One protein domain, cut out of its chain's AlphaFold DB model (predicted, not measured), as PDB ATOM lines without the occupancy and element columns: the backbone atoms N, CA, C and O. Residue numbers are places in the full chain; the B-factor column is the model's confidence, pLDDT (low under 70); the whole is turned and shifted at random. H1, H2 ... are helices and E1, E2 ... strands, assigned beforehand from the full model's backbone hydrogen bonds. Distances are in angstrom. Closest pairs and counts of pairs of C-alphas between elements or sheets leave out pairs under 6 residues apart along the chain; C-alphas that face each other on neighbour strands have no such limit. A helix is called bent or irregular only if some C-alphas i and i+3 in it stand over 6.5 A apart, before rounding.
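What this domain is: This is residues 5 to 85 of the 87 residues of the protein "Antibiotic biosynthesis monooxygenase" of Acidovorax sp. KKS102 (UniProt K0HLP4). A two-stranded hairpin, E1 and E2, stands in the middle of an open, flat, strung-out model; after it H1 and H2 make a corner at one end, and a long stretch with no named element, residues 52 to 75, runs back past the hairpin to the small helix H3 at the far end. The printed part has 81 residues, with two named strands and three named helices in the order E1, E2, H1, H2, H3; the sheet E1 - E2 is antiparallel and the class is mixed, helices and strands. It is only just extended, close to loose, with a radius of gyration of the C-alphas of 17.8 A, and spans 55 by 35 by 16 A.

How they stand to each other: Begin with E1, residues 5 to 11, and E2, residues 19 to 25: they form an antiparallel hairpin at 168 degrees, where C-alphas 7 and 23 face each other at 4.2 A. Look there for N 8 and O 22, 2.8 A apart, and N 20 and O 10, 2.8 A apart, both within hydrogen-bond range. Next comes H1, residues 28 to 36; its closest C-alpha to E2 is that of Val 31, 6.7 A from that of Trp 25. H2, residues 38 to 51, is close to but not clearly touching H1, about perpendicular at 74 degrees; the closest C-alphas, of Arg 35 and Arg 41, are 6.9 A apart. H3, residues 76 to 83, is apart from E1, E2, H1 and H2. In H1 and H3 every O i to N i+4 pair is within hydrogen-bond range; in H2, 9 of 10 are.

Where its parts are: Find C-alpha 5 at (-36.813, -16.476, -4.976); from there E1 runs 20.7 A, and E2 returns over 19.3 A. H1 measures 12.6 A and H2 18.0 A; H2 is irregular, but only just, with C-alphas 48 and 51 6.6 A apart. H3 runs 10.5 A to C-alpha 83 at (-16.015, 0.975, -17.780).

The domain as a whole: The two C-alphas farthest apart, of Ala 49 and Thr 84, are 54.9 A apart. The printed part has no cut; the link from H2 to H3, 24 residues, is long. Residues 36 to 42, of which 38 to 42 belong to H2, stand free. Mean pLDDT of the printed part is 93.2, and residues 84 to 85 are under 70.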
ATOM      1  N   ILE A   5     -37.739 -16.644  -3.845       97.12
ATOM      2  CA  ILE A   5     -36.813 -16.476  -4.976       97.12
ATOM      3  C   ILE A   5     -35.771 -17.597  -4.965       97.12
ATOM      4  O   ILE A   5     -35.726 -18.414  -5.881       97.12
ATOM      5  N   SER A   6     -34.954 -17.673  -3.914       96.88
ATOM      6  CA  SER A   6     -33.869 -18.654  -3.816       96.88
ATOM      7  C   SER A   6     -33.466 -18.928  -2.365       96.88
ATOM      8  O   SER A   6     -33.836 -18.206  -1.433       96.88
ATOM      9  N   ILE A   7     -32.710 -20.010  -2.158       96.75
ATOM     10  CA  ILE A   7     -32.032 -20.292  -0.894       96.75
ATOM     11  C   ILE A   7     -30.635 -20.836  -1.159       96.75
ATOM     12  O   ILE A   7     -30.457 -21.807  -1.890       96.75
ATOM     13  N   GLU A   8     -29.657 -20.242  -0.496       97.50
ATOM     14  CA  GLU A   8     -28.249 -20.590  -0.594       97.50
ATOM     15  C   GLU A   8     -27.709 -20.934   0.790       97.50
ATOM     16  O   GLU A   8     -28.186 -20.434   1.816       97.50
ATOM     17  N   ARG A   9     -26.730 -21.839   0.834       97.50
ATOM     18  CA  ARG A   9     -26.107 -22.275   2.083       97.50
ATOM     19  C   ARG A   9     -24.600 -22.229   1.960       97.50
ATOM     20  O   ARG A   9     -24.032 -22.848   1.068       97.50
ATOM     21  N   PHE A  10     -23.979 -21.555   2.915       97.62
ATOM     22  CA  PHE A  10     -22.535 -21.419   3.019       97.62
ATOM     23  C   PHE A  10     -22.078 -21.968   4.364       97.62
ATOM     24  O   PHE A  10     -22.737 -21.775   5.387       97.62
ATOM     25  N   GLN A  11     -20.937 -22.643   4.368       97.75
ATOM     26  CA  GLN A  11     -20.278 -23.083   5.590       97.75
ATOM     27  C   GLN A  11     -19.197 -22.075   5.970       97.75
ATOM     28  O   GLN A  11     -18.486 -21.564   5.104       97.75
ATOM     29  N   SER A  12     -19.074 -21.773   7.263       97.19
ATOM     30  CA  SER A  12     -17.983 -20.923   7.739       97.19
ATOM     31  C   SER A  12     -16.634 -21.609   7.511       97.19
ATOM     32  O   SER A  12     -16.449 -22.766   7.888       97.19
ATOM     33  N   LEU A  13     -15.680 -20.863   6.948       97.69
ATOM     34  CA  LEU A  13     -14.313 -21.335   6.718       97.69
ATOM     35  C   LEU A  13     -13.519 -21.509   8.023       97.69
ATOM     36  O   LEU A  13     -12.640 -22.359   8.096       97.69
ATOM     37  N   THR A  14     -13.820 -20.716   9.056       97.69
ATOM     38  CA  THR A  14     -13.108 -20.744  10.348       97.69
ATOM     39  C   THR A  14     -13.828 -21.563  11.413       97.69
ATOM     40  O   THR A  14     -13.219 -21.964  12.401       97.69
ATOM     41  N   GLU A  15     -15.117 -21.844  11.222       96.81
ATOM     42  CA  GLU A  15     -15.913 -22.650  12.146       96.81
ATOM     43  C   GLU A  15     -16.848 -23.578  11.359       96.81
ATOM     44  O   GLU A  15     -18.027 -23.265  11.208       96.81
ATOM     45  N   PRO A  16     -16.366 -24.742  10.881       95.56
ATOM     46  CA  PRO A  16     -17.117 -25.618   9.972       95.56
ATOM     47  C   PRO A  16     -18.479 -26.085  10.508       95.56
ATOM     48  O   PRO A  16     -19.367 -26.453   9.744       95.56
ATOM     49  N   SER A  17     -18.691 -26.049  11.826       95.19
ATOM     50  CA  SER A  17     -19.998 -26.357  12.423       95.19
ATOM     51  C   SER A  17     -21.051 -25.248  12.250       95.19
ATOM     52  O   SER A  17     -22.222 -25.475  12.554       95.19
ATOM     53  N   ARG A  18     -20.670 -24.056  11.768       96.38
ATOM     54  CA  ARG A  18     -21.583 -22.941  11.488       96.38
ATOM     55  C   ARG A  18     -21.974 -22.904  10.017       96.38
ATOM     56  O   ARG A  18     -21.124 -22.864   9.128       96.38
ATOM     57  N   LEU A  19     -23.282 -22.824   9.793       96.75
ATOM     58  CA  LEU A  19     -23.897 -22.644   8.485       96.75
ATOM     59  C   LEU A  19     -24.608 -21.289   8.420       96.75
ATOM     60  O   LEU A  19     -25.336 -20.919   9.342       96.75
ATOM     61  N   LEU A  20     -24.437 -20.582   7.307       97.31
ATOM     62  CA  LEU A  20     -25.284 -19.469   6.898       97.31
ATOM     63  C   LEU A  20     -26.283 -19.995   5.872       97.31
ATOM     64  O   LEU A  20     -25.882 -20.469   4.815       97.31
ATOM     65  N   SER A  21     -27.574 -19.899   6.178       96.75
ATOM     66  CA  SER A  21     -28.643 -20.119   5.203       96.75
ATOM     67  C   SER A  21     -29.216 -18.763   4.819       96.75
ATOM     68  O   SER A  21     -29.830 -18.104   5.658       96.75
ATOM     69  N   LEU A  22     -29.013 -18.350   3.573       97.56
ATOM     70  CA  LEU A  22     -29.509 -17.089   3.035       97.56
ATOM     71  C   LEU A  22     -30.681 -17.386   2.103       97.56
ATOM     72  O   LEU A  22     -30.527 -18.131   1.144       97.56
ATOM     73  N   SER A  23     -31.863 -16.860   2.412       96.62
ATOM     74  CA  SER A  23     -33.053 -17.032   1.575       96.62
ATOM     75  C   SER A  23     -33.521 -15.688   1.047       96.62
ATOM     76  O   SER A  23     -33.770 -14.787   1.853       96.62
ATOM     77  N   PHE A  24     -33.695 -15.591  -0.265       97.69
ATOM     78  CA  PHE A  24     -34.209 -14.406  -0.932       97.69
ATOM     79  C   PHE A  24     -35.706 -14.537  -1.170       97.69
ATOM     80  O   PHE A  24     -36.218 -15.590  -1.565       97.69
ATOM     81  N   TRP A  25     -36.401 -13.438  -0.918       97.88
ATOM     82  CA  TRP A  25     -37.842 -13.326  -1.048       97.88
ATOM     83  C   TRP A  25     -38.166 -12.015  -1.745       97.88
ATOM     84  O   TRP A  25     -37.450 -11.033  -1.567       97.88
ATOM     85  N   ARG A  26     -39.253 -12.009  -2.514       97.25
ATOM     86  CA  ARG A  26     -39.738 -10.831  -3.240       97.25
ATOM     87  C   ARG A  26     -40.022  -9.661  -2.301       97.25
ATOM     88  O   ARG A  26     -39.697  -8.527  -2.625       97.25
ATOM     89  N   ASP A  27     -40.643  -9.943  -1.161       96.44
ATOM     90  CA  ASP A  27     -41.106  -8.937  -0.210       96.44
ATOM     91  C   ASP A  27     -41.286  -9.534   1.199       96.44
ATOM     92  O   ASP A  27     -41.290 -10.754   1.401       96.44
ATOM     93  N   GLU A  28     -41.423  -8.659   2.199       96.00
ATOM     94  CA  GLU A  28     -41.632  -9.052   3.598       96.00
ATOM     95  C   GLU A  28     -42.978  -9.767   3.813       96.00
ATOM     96  O   GLU A  28     -43.095 -10.638   4.680       96.00
ATOM     97  N   GLU A  29     -43.988  -9.460   2.999       96.62
ATOM     98  CA  GLU A  29     -45.314 -10.065   3.111       96.62
ATOM     99  C   GLU A  29     -45.277 -11.562   2.755       96.62
ATOM    100  O   GLU A  29     -45.841 -12.397   3.467       96.62
ATOM    101  N   ALA A  30     -44.541 -11.929   1.705       96.81
ATOM    102  CA  ALA A  30     -44.283 -13.311   1.319       96.81
ATOM    103  C   ALA A  30     -43.555 -14.080   2.429       96.81
ATOM    104  O   ALA A  30     -43.943 -15.207   2.760       96.81
ATOM    105  N   VAL A  31     -42.559 -13.454   3.072       95.44
ATOM    106  CA  VAL A  31     -41.875 -14.027   4.244       95.44
ATOM    107  C   VAL A  31     -42.863 -14.240   5.392       95.44
ATOM    108  O   VAL A  31     -42.856 -15.300   6.024       95.44
ATOM    109  N   ALA A  32     -43.731 -13.265   5.671       94.69
ATOM    110  CA  ALA A  32     -44.730 -13.362   6.731       94.69
ATOM    111  C   ALA A  32     -45.719 -14.510   6.477       94.69
ATOM    112  O   ALA A  32     -45.940 -15.328   7.377       94.69
ATOM    113  N   ARG A  33     -46.247 -14.630   5.249       95.44
ATOM    114  CA  ARG A  33     -47.126 -15.739   4.839       95.44
ATOM    115  C   ARG A  33     -46.430 -17.085   5.000       95.44
ATOM    116  O   ARG A  33     -46.979 -17.995   5.622       95.44
ATOM    117  N   TRP A  34     -45.197 -17.206   4.512       94.38
ATOM    118  CA  TRP A  34     -44.415 -18.433   4.645       94.38
ATOM    119  C   TRP A  34     -44.192 -18.837   6.106       94.38
ATOM    120  O   TRP A  34     -44.418 -19.991   6.475       94.38
ATOM    121  N   ARG A  35     -43.820 -17.885   6.971       94.00
ATOM    122  CA  ARG A  35     -43.588 -18.142   8.402       94.00
ATOM    123  C   ARG A  35     -44.828 -18.648   9.140       94.00
ATOM    124  O   ARG A  35     -44.701 -19.286  10.188       94.00
ATOM    125  N   GLN A  36     -46.017 -18.342   8.630       92.81
ATOM    126  CA  GLN A  36     -47.284 -18.780   9.210       92.81
ATOM    127  C   GLN A  36     -47.691 -20.193   8.772       92.81
ATOM    128  O   GLN A  36     -48.512 -20.805   9.456       92.81
ATOM    129  N   MET A  37     -47.095 -20.741   7.707       93.44
ATOM    130  CA  MET A  37     -47.392 -22.095   7.232       93.44
ATOM    131  C   MET A  37     -47.056 -23.138   8.303       93.44
ATOM    132  O   MET A  37     -45.996 -23.093   8.936       93.44
ATOM    133  N   GLU A  38     -47.941 -24.118   8.483       91.25
ATOM    134  CA  GLU A  38     -47.784 -25.146   9.517       91.25
ATOM    135  C   GLU A  38     -46.486 -25.940   9.342       91.25
ATOM    136  O   GLU A  38     -45.740 -26.112  10.305       91.25
ATOM    137  N   ALA A  39     -46.165 -26.332   8.106       89.56
ATOM    138  CA  ALA A  39     -44.923 -27.024   7.780       89.56
ATOM    139  C   ALA A  39     -43.691 -26.234   8.251       89.56
ATOM    140  O   ALA A  39     -42.793 -26.790   8.881       89.56
ATOM    141  N   HIS A  40     -43.679 -24.914   8.035       90.19
ATOM    142  CA  HIS A  40     -42.583 -24.071   8.499       90.19
ATOM    143  C   HIS A  40     -42.524 -24.001  10.032       90.19
ATOM    144  O   HIS A  40     -41.448 -24.136  10.614       90.19
ATOM    145  N   ARG A  41     -43.671 -23.847  10.710       93.25
ATOM    146  CA  ARG A  41     -43.740 -23.874  12.183       93.25
ATOM    147  C   ARG A  41     -43.267 -25.211  12.751       93.25
ATOM    148  O   ARG A  41     -42.586 -25.222  13.774       93.25
ATOM    149  N   HIS A  42     -43.599 -26.322  12.101       92.38
ATOM    150  CA  HIS A  42     -43.139 -27.652  12.485       92.38
ATOM    151  C   HIS A  42     -41.611 -27.753  12.401       92.38
ATOM    152  O   HIS A  42     -40.965 -28.069  13.401       92.38
ATOM    153  N   THR A  43     -41.014 -27.367  11.268       90.44
ATOM    154  CA  THR A  43     -39.552 -27.316  11.118       90.44
ATOM    155  C   THR A  43     -38.901 -26.373  12.131       90.44
ATOM    156  O   THR A  43     -37.862 -26.713  12.684       90.44
ATOM    157  N   GLN A  44     -39.509 -25.223  12.440       91.81
ATOM    158  CA  GLN A  44     -39.001 -24.306  13.467       91.81
ATOM    159  C   GLN A  44     -38.959 -24.951  14.858       91.81
ATOM    160  O   GLN A  44     -37.980 -24.775  15.584       91.81
ATOM    161  N   ARG A  45     -40.002 -25.704  15.232       93.19
ATOM    162  CA  ARG A  45     -40.043 -26.421  16.515       93.19
ATOM    163  C   ARG A  45     -38.938 -27.469  16.596       93.19
ATOM    164  O   ARG A  45     -38.212 -27.476  17.581       93.19
ATOM    165  N   LEU A  46     -38.764 -28.286  15.555       93.00
ATOM    166  CA  LEU A  46     -37.667 -29.261  15.480       93.00
ATOM    167  C   LEU A  46     -36.295 -28.572  15.516       93.00
ATOM    168  O   LEU A  46     -35.409 -28.973  16.268       93.00
ATOM    169  N   GLY A  47     -36.161 -27.477  14.766       91.19
ATOM    170  CA  GLY A  47     -34.988 -26.607  14.737       91.19
ATOM    171  C   GLY A  47     -34.529 -26.203  16.135       91.19
ATOM    172  O   GLY A  47     -33.367 -26.388  16.484       91.19
ATOM    173  N   ARG A  48     -35.473 -25.688  16.933       91.56
ATOM    174  CA  ARG A  48     -35.250 -25.242  18.315       91.56
ATOM    175  C   ARG A  48     -35.055 -26.384  19.308       91.56
ATOM    176  O   ARG A  48     -34.348 -26.197  20.288       91.56
ATOM    177  N   ALA A  49     -35.734 -27.509  19.105       92.75
ATOM    178  CA  ALA A  49     -35.742 -28.602  20.067       92.75
ATOM    179  C   ALA A  49     -34.495 -29.486  19.974       92.75
ATOM    180  O   ALA A  49     -34.037 -29.979  21.000       92.75
ATOM    181  N   SER A  50     -33.976 -29.730  18.766       88.88
ATOM    182  CA  SER A  50     -32.984 -30.797  18.586       88.88
ATOM    183  C   SER A  50     -31.978 -30.616  17.451       88.88
ATOM    184  O   SER A  50     -30.968 -31.314  17.455       88.88
ATOM    185  N   ILE A  51     -32.208 -29.722  16.483       89.75
ATOM    186  CA  ILE A  51     -31.330 -29.625  15.299       89.75
ATOM    187  C   ILE A  51     -30.197 -28.614  15.508       89.75
ATOM    188  O   ILE A  51     -29.052 -28.891  15.156       89.75
ATOM    189  N   PHE A  52     -30.494 -27.437  16.065       92.19
ATOM    190  CA  PHE A  52     -29.504 -26.376  16.242       92.19
ATOM    191  C   PHE A  52     -29.104 -26.230  17.705       92.19
ATOM    192  O   PHE A  52     -29.956 -26.083  18.576       92.19
ATOM    193  N   ARG A  53     -27.791 -26.184  17.965       93.31
ATOM    194  CA  ARG A  53     -27.259 -25.774  19.274       93.31
ATOM    195  C   ARG A  53     -27.601 -24.310  19.582       93.31
ATOM    196  O   ARG A  53     -27.898 -23.986  20.723       93.31
ATOM    197  N   ASP A  54     -27.529 -23.448  18.567       94.31
ATOM    198  CA  ASP A  54     -27.900 -22.029  18.612       94.31
ATOM    199  C   ASP A  54     -28.161 -21.517  17.179       94.31
ATOM    200  O   ASP A  54     -27.708 -22.135  16.211       94.31
ATOM    201  N   TYR A  55     -28.881 -20.402  17.026       94.62
ATOM    202  CA  TYR A  55     -29.084 -19.730  15.740       94.62
ATOM    203  C   TYR A  55     -29.457 -18.248  15.891       94.62
ATOM    204  O   TYR A  55     -30.017 -17.801  16.890       94.62
ATOM    205  N   ARG A  56     -29.222 -17.476  14.826       95.56
ATOM    206  CA  ARG A  56     -29.653 -16.079  14.713       95.56
ATOM    207  C   ARG A  56     -30.324 -15.847  13.370       95.56
ATOM    208  O   ARG A  56     -29.778 -16.216  12.338       95.56
ATOM    209  N   LEU A  57     -31.477 -15.185  13.392       94.50
ATOM    210  CA  LEU A  57     -32.162 -14.722  12.188       94.50
ATOM    211  C   LEU A  57     -31.895 -13.228  11.998       94.50
ATOM    212  O   LEU A  57     -31.925 -12.463  12.963       94.50
ATOM    213  N   ARG A  58     -31.633 -12.819  10.759       96.25
ATOM    214  CA  ARG A  58     -31.581 -11.416  10.341       96.25
ATOM    215  C   ARG A  58     -32.446 -11.269   9.099       96.25
ATOM    216  O   ARG A  58     -32.370 -12.110   8.210       96.25
ATOM    217  N   VAL A  59     -33.254 -10.219   9.070       95.50
ATOM    218  CA  VAL A  59     -34.078  -9.839   7.921       95.50
ATOM    219  C   VAL A  59     -33.591  -8.467   7.482       95.50
ATOM    220  O   VAL A  59     -33.432  -7.580   8.319       95.50
ATOM    221  N   ALA A  60     -33.284  -8.328   6.199       96.12
ATOM    222  CA  ALA A  60     -32.770  -7.101   5.616       96.12
ATOM    223  C   ALA A  60     -33.351  -6.927   4.211       96.12
ATOM    224  O   ALA A  60     -33.618  -7.917   3.531       96.12
ATOM    225  N   ALA A  61     -33.525  -5.675   3.792       96.19
ATOM    226  CA  ALA A  61     -33.852  -5.342   2.414       96.19
ATOM    227  C   ALA A  61     -32.573  -5.324   1.569       96.19
ATOM    228  O   ALA A  61     -31.549  -4.782   1.999       96.19
ATOM    229  N   VAL A  62     -32.641  -5.890   0.366       95.44
ATOM    230  CA  VAL A  62     -31.605  -5.697  -0.649       95.44
ATOM    231  C   VAL A  62     -31.775  -4.283  -1.195       95.44
ATOM    232  O   VAL A  62     -32.826  -3.942  -1.724       95.44
ATOM    233  N   VAL A  63     -30.769  -3.437  -0.983       96.50
ATOM    234  CA  VAL A  63     -30.796  -2.036  -1.439       96.50
ATOM    235  C   VAL A  63     -30.266  -1.917  -2.868       96.50
ATOM    236  O   VAL A  63     -30.669  -1.003  -3.581       96.50
ATOM    237  N   ARG A  64     -29.336  -2.806  -3.243       95.69
ATOM    238  CA  ARG A  64     -28.763  -2.960  -4.582       95.69
ATOM    239  C   ARG A  64     -28.346  -4.415  -4.793       95.69
ATOM    240  O   ARG A  64     -27.774  -4.990  -3.863       95.69
ATOM    241  N   ASP A  65     -28.556  -4.955  -5.984       95.12
ATOM    242  CA  ASP A  65     -28.027  -6.247  -6.433       95.12
ATOM    243  C   ASP A  65     -27.339  -6.089  -7.795       95.12
ATOM    244  O   ASP A  65     -27.948  -5.670  -8.776       95.12
ATOM    245  N   TYR A  66     -26.035  -6.341  -7.852       95.25
ATOM    246  CA  TYR A  66     -25.267  -6.236  -9.090       95.25
ATOM    247  C   TYR A  66     -24.055  -7.161  -9.054       95.25
ATOM    248  O   TYR A  66     -23.390  -7.335  -8.029       95.25
ATOM    249  N   GLY A  67     -23.750  -7.733 -10.212       92.81
ATOM    250  CA  GLY A  67     -22.642  -8.650 -10.409       92.81
ATOM    251  C   GLY A  67     -21.467  -8.018 -11.148       92.81
ATOM    252  O   GLY A  67     -21.380  -6.807 -11.369       92.81
ATOM    253  N   MET A  68     -20.547  -8.887 -11.568       91.12
ATOM    254  CA  MET A  68     -19.449  -8.513 -12.462       91.12
ATOM    255  C   MET A  68     -19.968  -8.034 -13.827       91.12
ATOM    256  O   MET A  68     -19.404  -7.101 -14.394       91.12
ATOM    257  N   HIS A  69     -21.037  -8.655 -14.334       91.69
ATOM    258  CA  HIS A  69     -21.603  -8.375 -15.658       91.69
ATOM    259  C   HIS A  69     -22.930  -7.608 -15.582       91.69
ATOM    260  O   HIS A  69     -23.122  -6.652 -16.332       91.69
ATOM    261  N   ASP A  70     -23.797  -7.948 -14.626       93.25
ATOM    262  CA  ASP A  70     -25.061  -7.241 -14.404       93.25
ATOM    263  C   ASP A  70     -24.815  -6.001 -13.547       93.25
ATOM    264  O   ASP A  70     -24.661  -6.084 -12.333       93.25
ATOM    265  N   ARG A  71     -24.695  -4.841 -14.198       93.50
ATOM    266  CA  ARG A  71     -24.208  -3.594 -13.579       93.50
ATOM    267  C   ARG A  71     -25.290  -2.522 -13.420       93.50
ATOM    268  O   ARG A  71     -24.957  -1.385 -13.088       93.50
ATOM    269  N   GLU A  72     -26.558  -2.833 -13.686       94.38
ATOM    270  CA  GLU A  72     -27.657  -1.849 -13.676       94.38
ATOM    271  C   GLU A  72     -27.781  -1.119 -12.334       94.38
ATOM    272  O   GLU A  72     -27.866   0.105 -12.308       94.38
ATOM    273  N   GLU A  73     -27.677  -1.847 -11.222       96.06
ATOM    274  CA  GLU A  73     -27.773  -1.278  -9.873       96.06
ATOM    275  C   GLU A  73     -26.417  -0.830  -9.299       96.06
ATOM    276  O   GLU A  73     -26.336  -0.386  -8.149       96.06
ATOM    277  N   ALA A  74     -25.330  -0.934 -10.072       95.75
ATOM    278  CA  ALA A  74     -23.999  -0.576  -9.601       95.75
ATOM    279  C   ALA A  74     -23.879   0.938  -9.321       95.75
ATOM    280  O   ALA A  74     -24.369   1.755 -10.106       95.75
ATOM    281  N   PRO A  75     -23.170   1.345  -8.250       95.12
ATOM    282  CA  PRO A  75     -22.913   2.752  -7.961       95.12
ATOM    283  C   PRO A  75     -22.240   3.495  -9.135       95.12
ATOM    284  O   PRO A  75     -21.367   2.913  -9.790       95.12
ATOM    285  N   PRO A  76     -22.587   4.772  -9.405       93.56
ATOM    286  CA  PRO A  76     -22.049   5.512 -10.552       93.56
ATOM    287  C   PRO A  76     -20.516   5.608 -10.590       93.56
ATOM    288  O   PRO A  76     -19.913   5.473 -11.651       93.56
ATOM    289  N   ASP A  77     -19.875   5.787  -9.437       93.88
ATOM    290  CA  ASP A  77     -18.415   5.825  -9.282       93.88
ATOM    291  C   ASP A  77     -17.760   4.466  -9.588       93.88
ATOM    292  O   ASP A  77     -16.727   4.392 -10.263       93.88
ATOM    293  N   SER A  78     -18.402   3.373  -9.163       92.12
ATOM    294  CA  SER A  78     -17.993   2.011  -9.508       92.12
ATOM    295  C   SER A  78     -18.111   1.753 -11.014       92.12
ATOM    296  O   SER A  78     -17.227   1.119 -11.591       92.12
ATOM    297  N   ARG A  79     -19.188   2.219 -11.664       88.69
ATOM    298  CA  ARG A  79     -19.372   2.088 -13.121       88.69
ATOM    299  C   ARG A  79     -18.302   2.848 -13.888       88.69
ATOM    300  O   ARG A  79     -17.598   2.235 -14.681       88.69
ATOM    301  N   ALA A  80     -18.104   4.123 -13.562       88.56
ATOM    302  CA  ALA A  80     -17.112   4.965 -14.219       88.56
ATOM    303  C   ALA A  80     -15.693   4.374 -14.135       88.56
ATOM    304  O   ALA A  80     -14.963   4.374 -15.122       88.56
ATOM    305  N   THR A  81     -15.311   3.815 -12.982       89.31
ATOM    306  CA  THR A  81     -13.977   3.219 -12.796       89.31
ATOM    307  C   THR A  81     -13.777   1.951 -13.631       89.31
ATOM    308  O   THR A  81     -12.708   1.756 -14.202       89.31
ATOM    309  N   LEU A  82     -14.791   1.081 -13.706       82.88
ATOM    310  CA  LEU A  82     -14.674  -0.234 -14.350       82.88
ATOM    311  C   LEU A  82     -14.999  -0.217 -15.854       82.88
ATOM    312  O   LEU A  82     -14.525  -1.089 -16.572       82.88
ATOM    313  N   GLU A  83     -15.750   0.774 -16.345       72.62
ATOM    314  CA  GLU A  83     -16.015   0.975 -17.780       72.62
ATOM    315  C   GLU A  83     -14.846   1.693 -18.487       72.62
ATOM    316  O   GLU A  83     -14.561   1.412 -19.647       72.62
ATOM    317  N   THR A  84     -14.115   2.566 -17.782       61.62
ATOM    318  CA  THR A  84     -12.989   3.347 -18.350       61.62
ATOM    319  C   THR A  84     -11.655   2.574 -18.347       61.62
ATOM    320  O   THR A  84     -10.655   3.058 -18.870       61.62
ATOM    321  N   GLY A  85     -11.618   1.373 -17.756       54.75
ATOM    322  CA  GLY A  85     -10.411   0.554 -17.577       54.75
ATOM    323  C   GLY A  85     -10.325  -0.712 -18.439       54.75
ATOM    324  O   GLY A  85      -9.424  -1.519 -18.210       54.75
TER     325      GLY A  85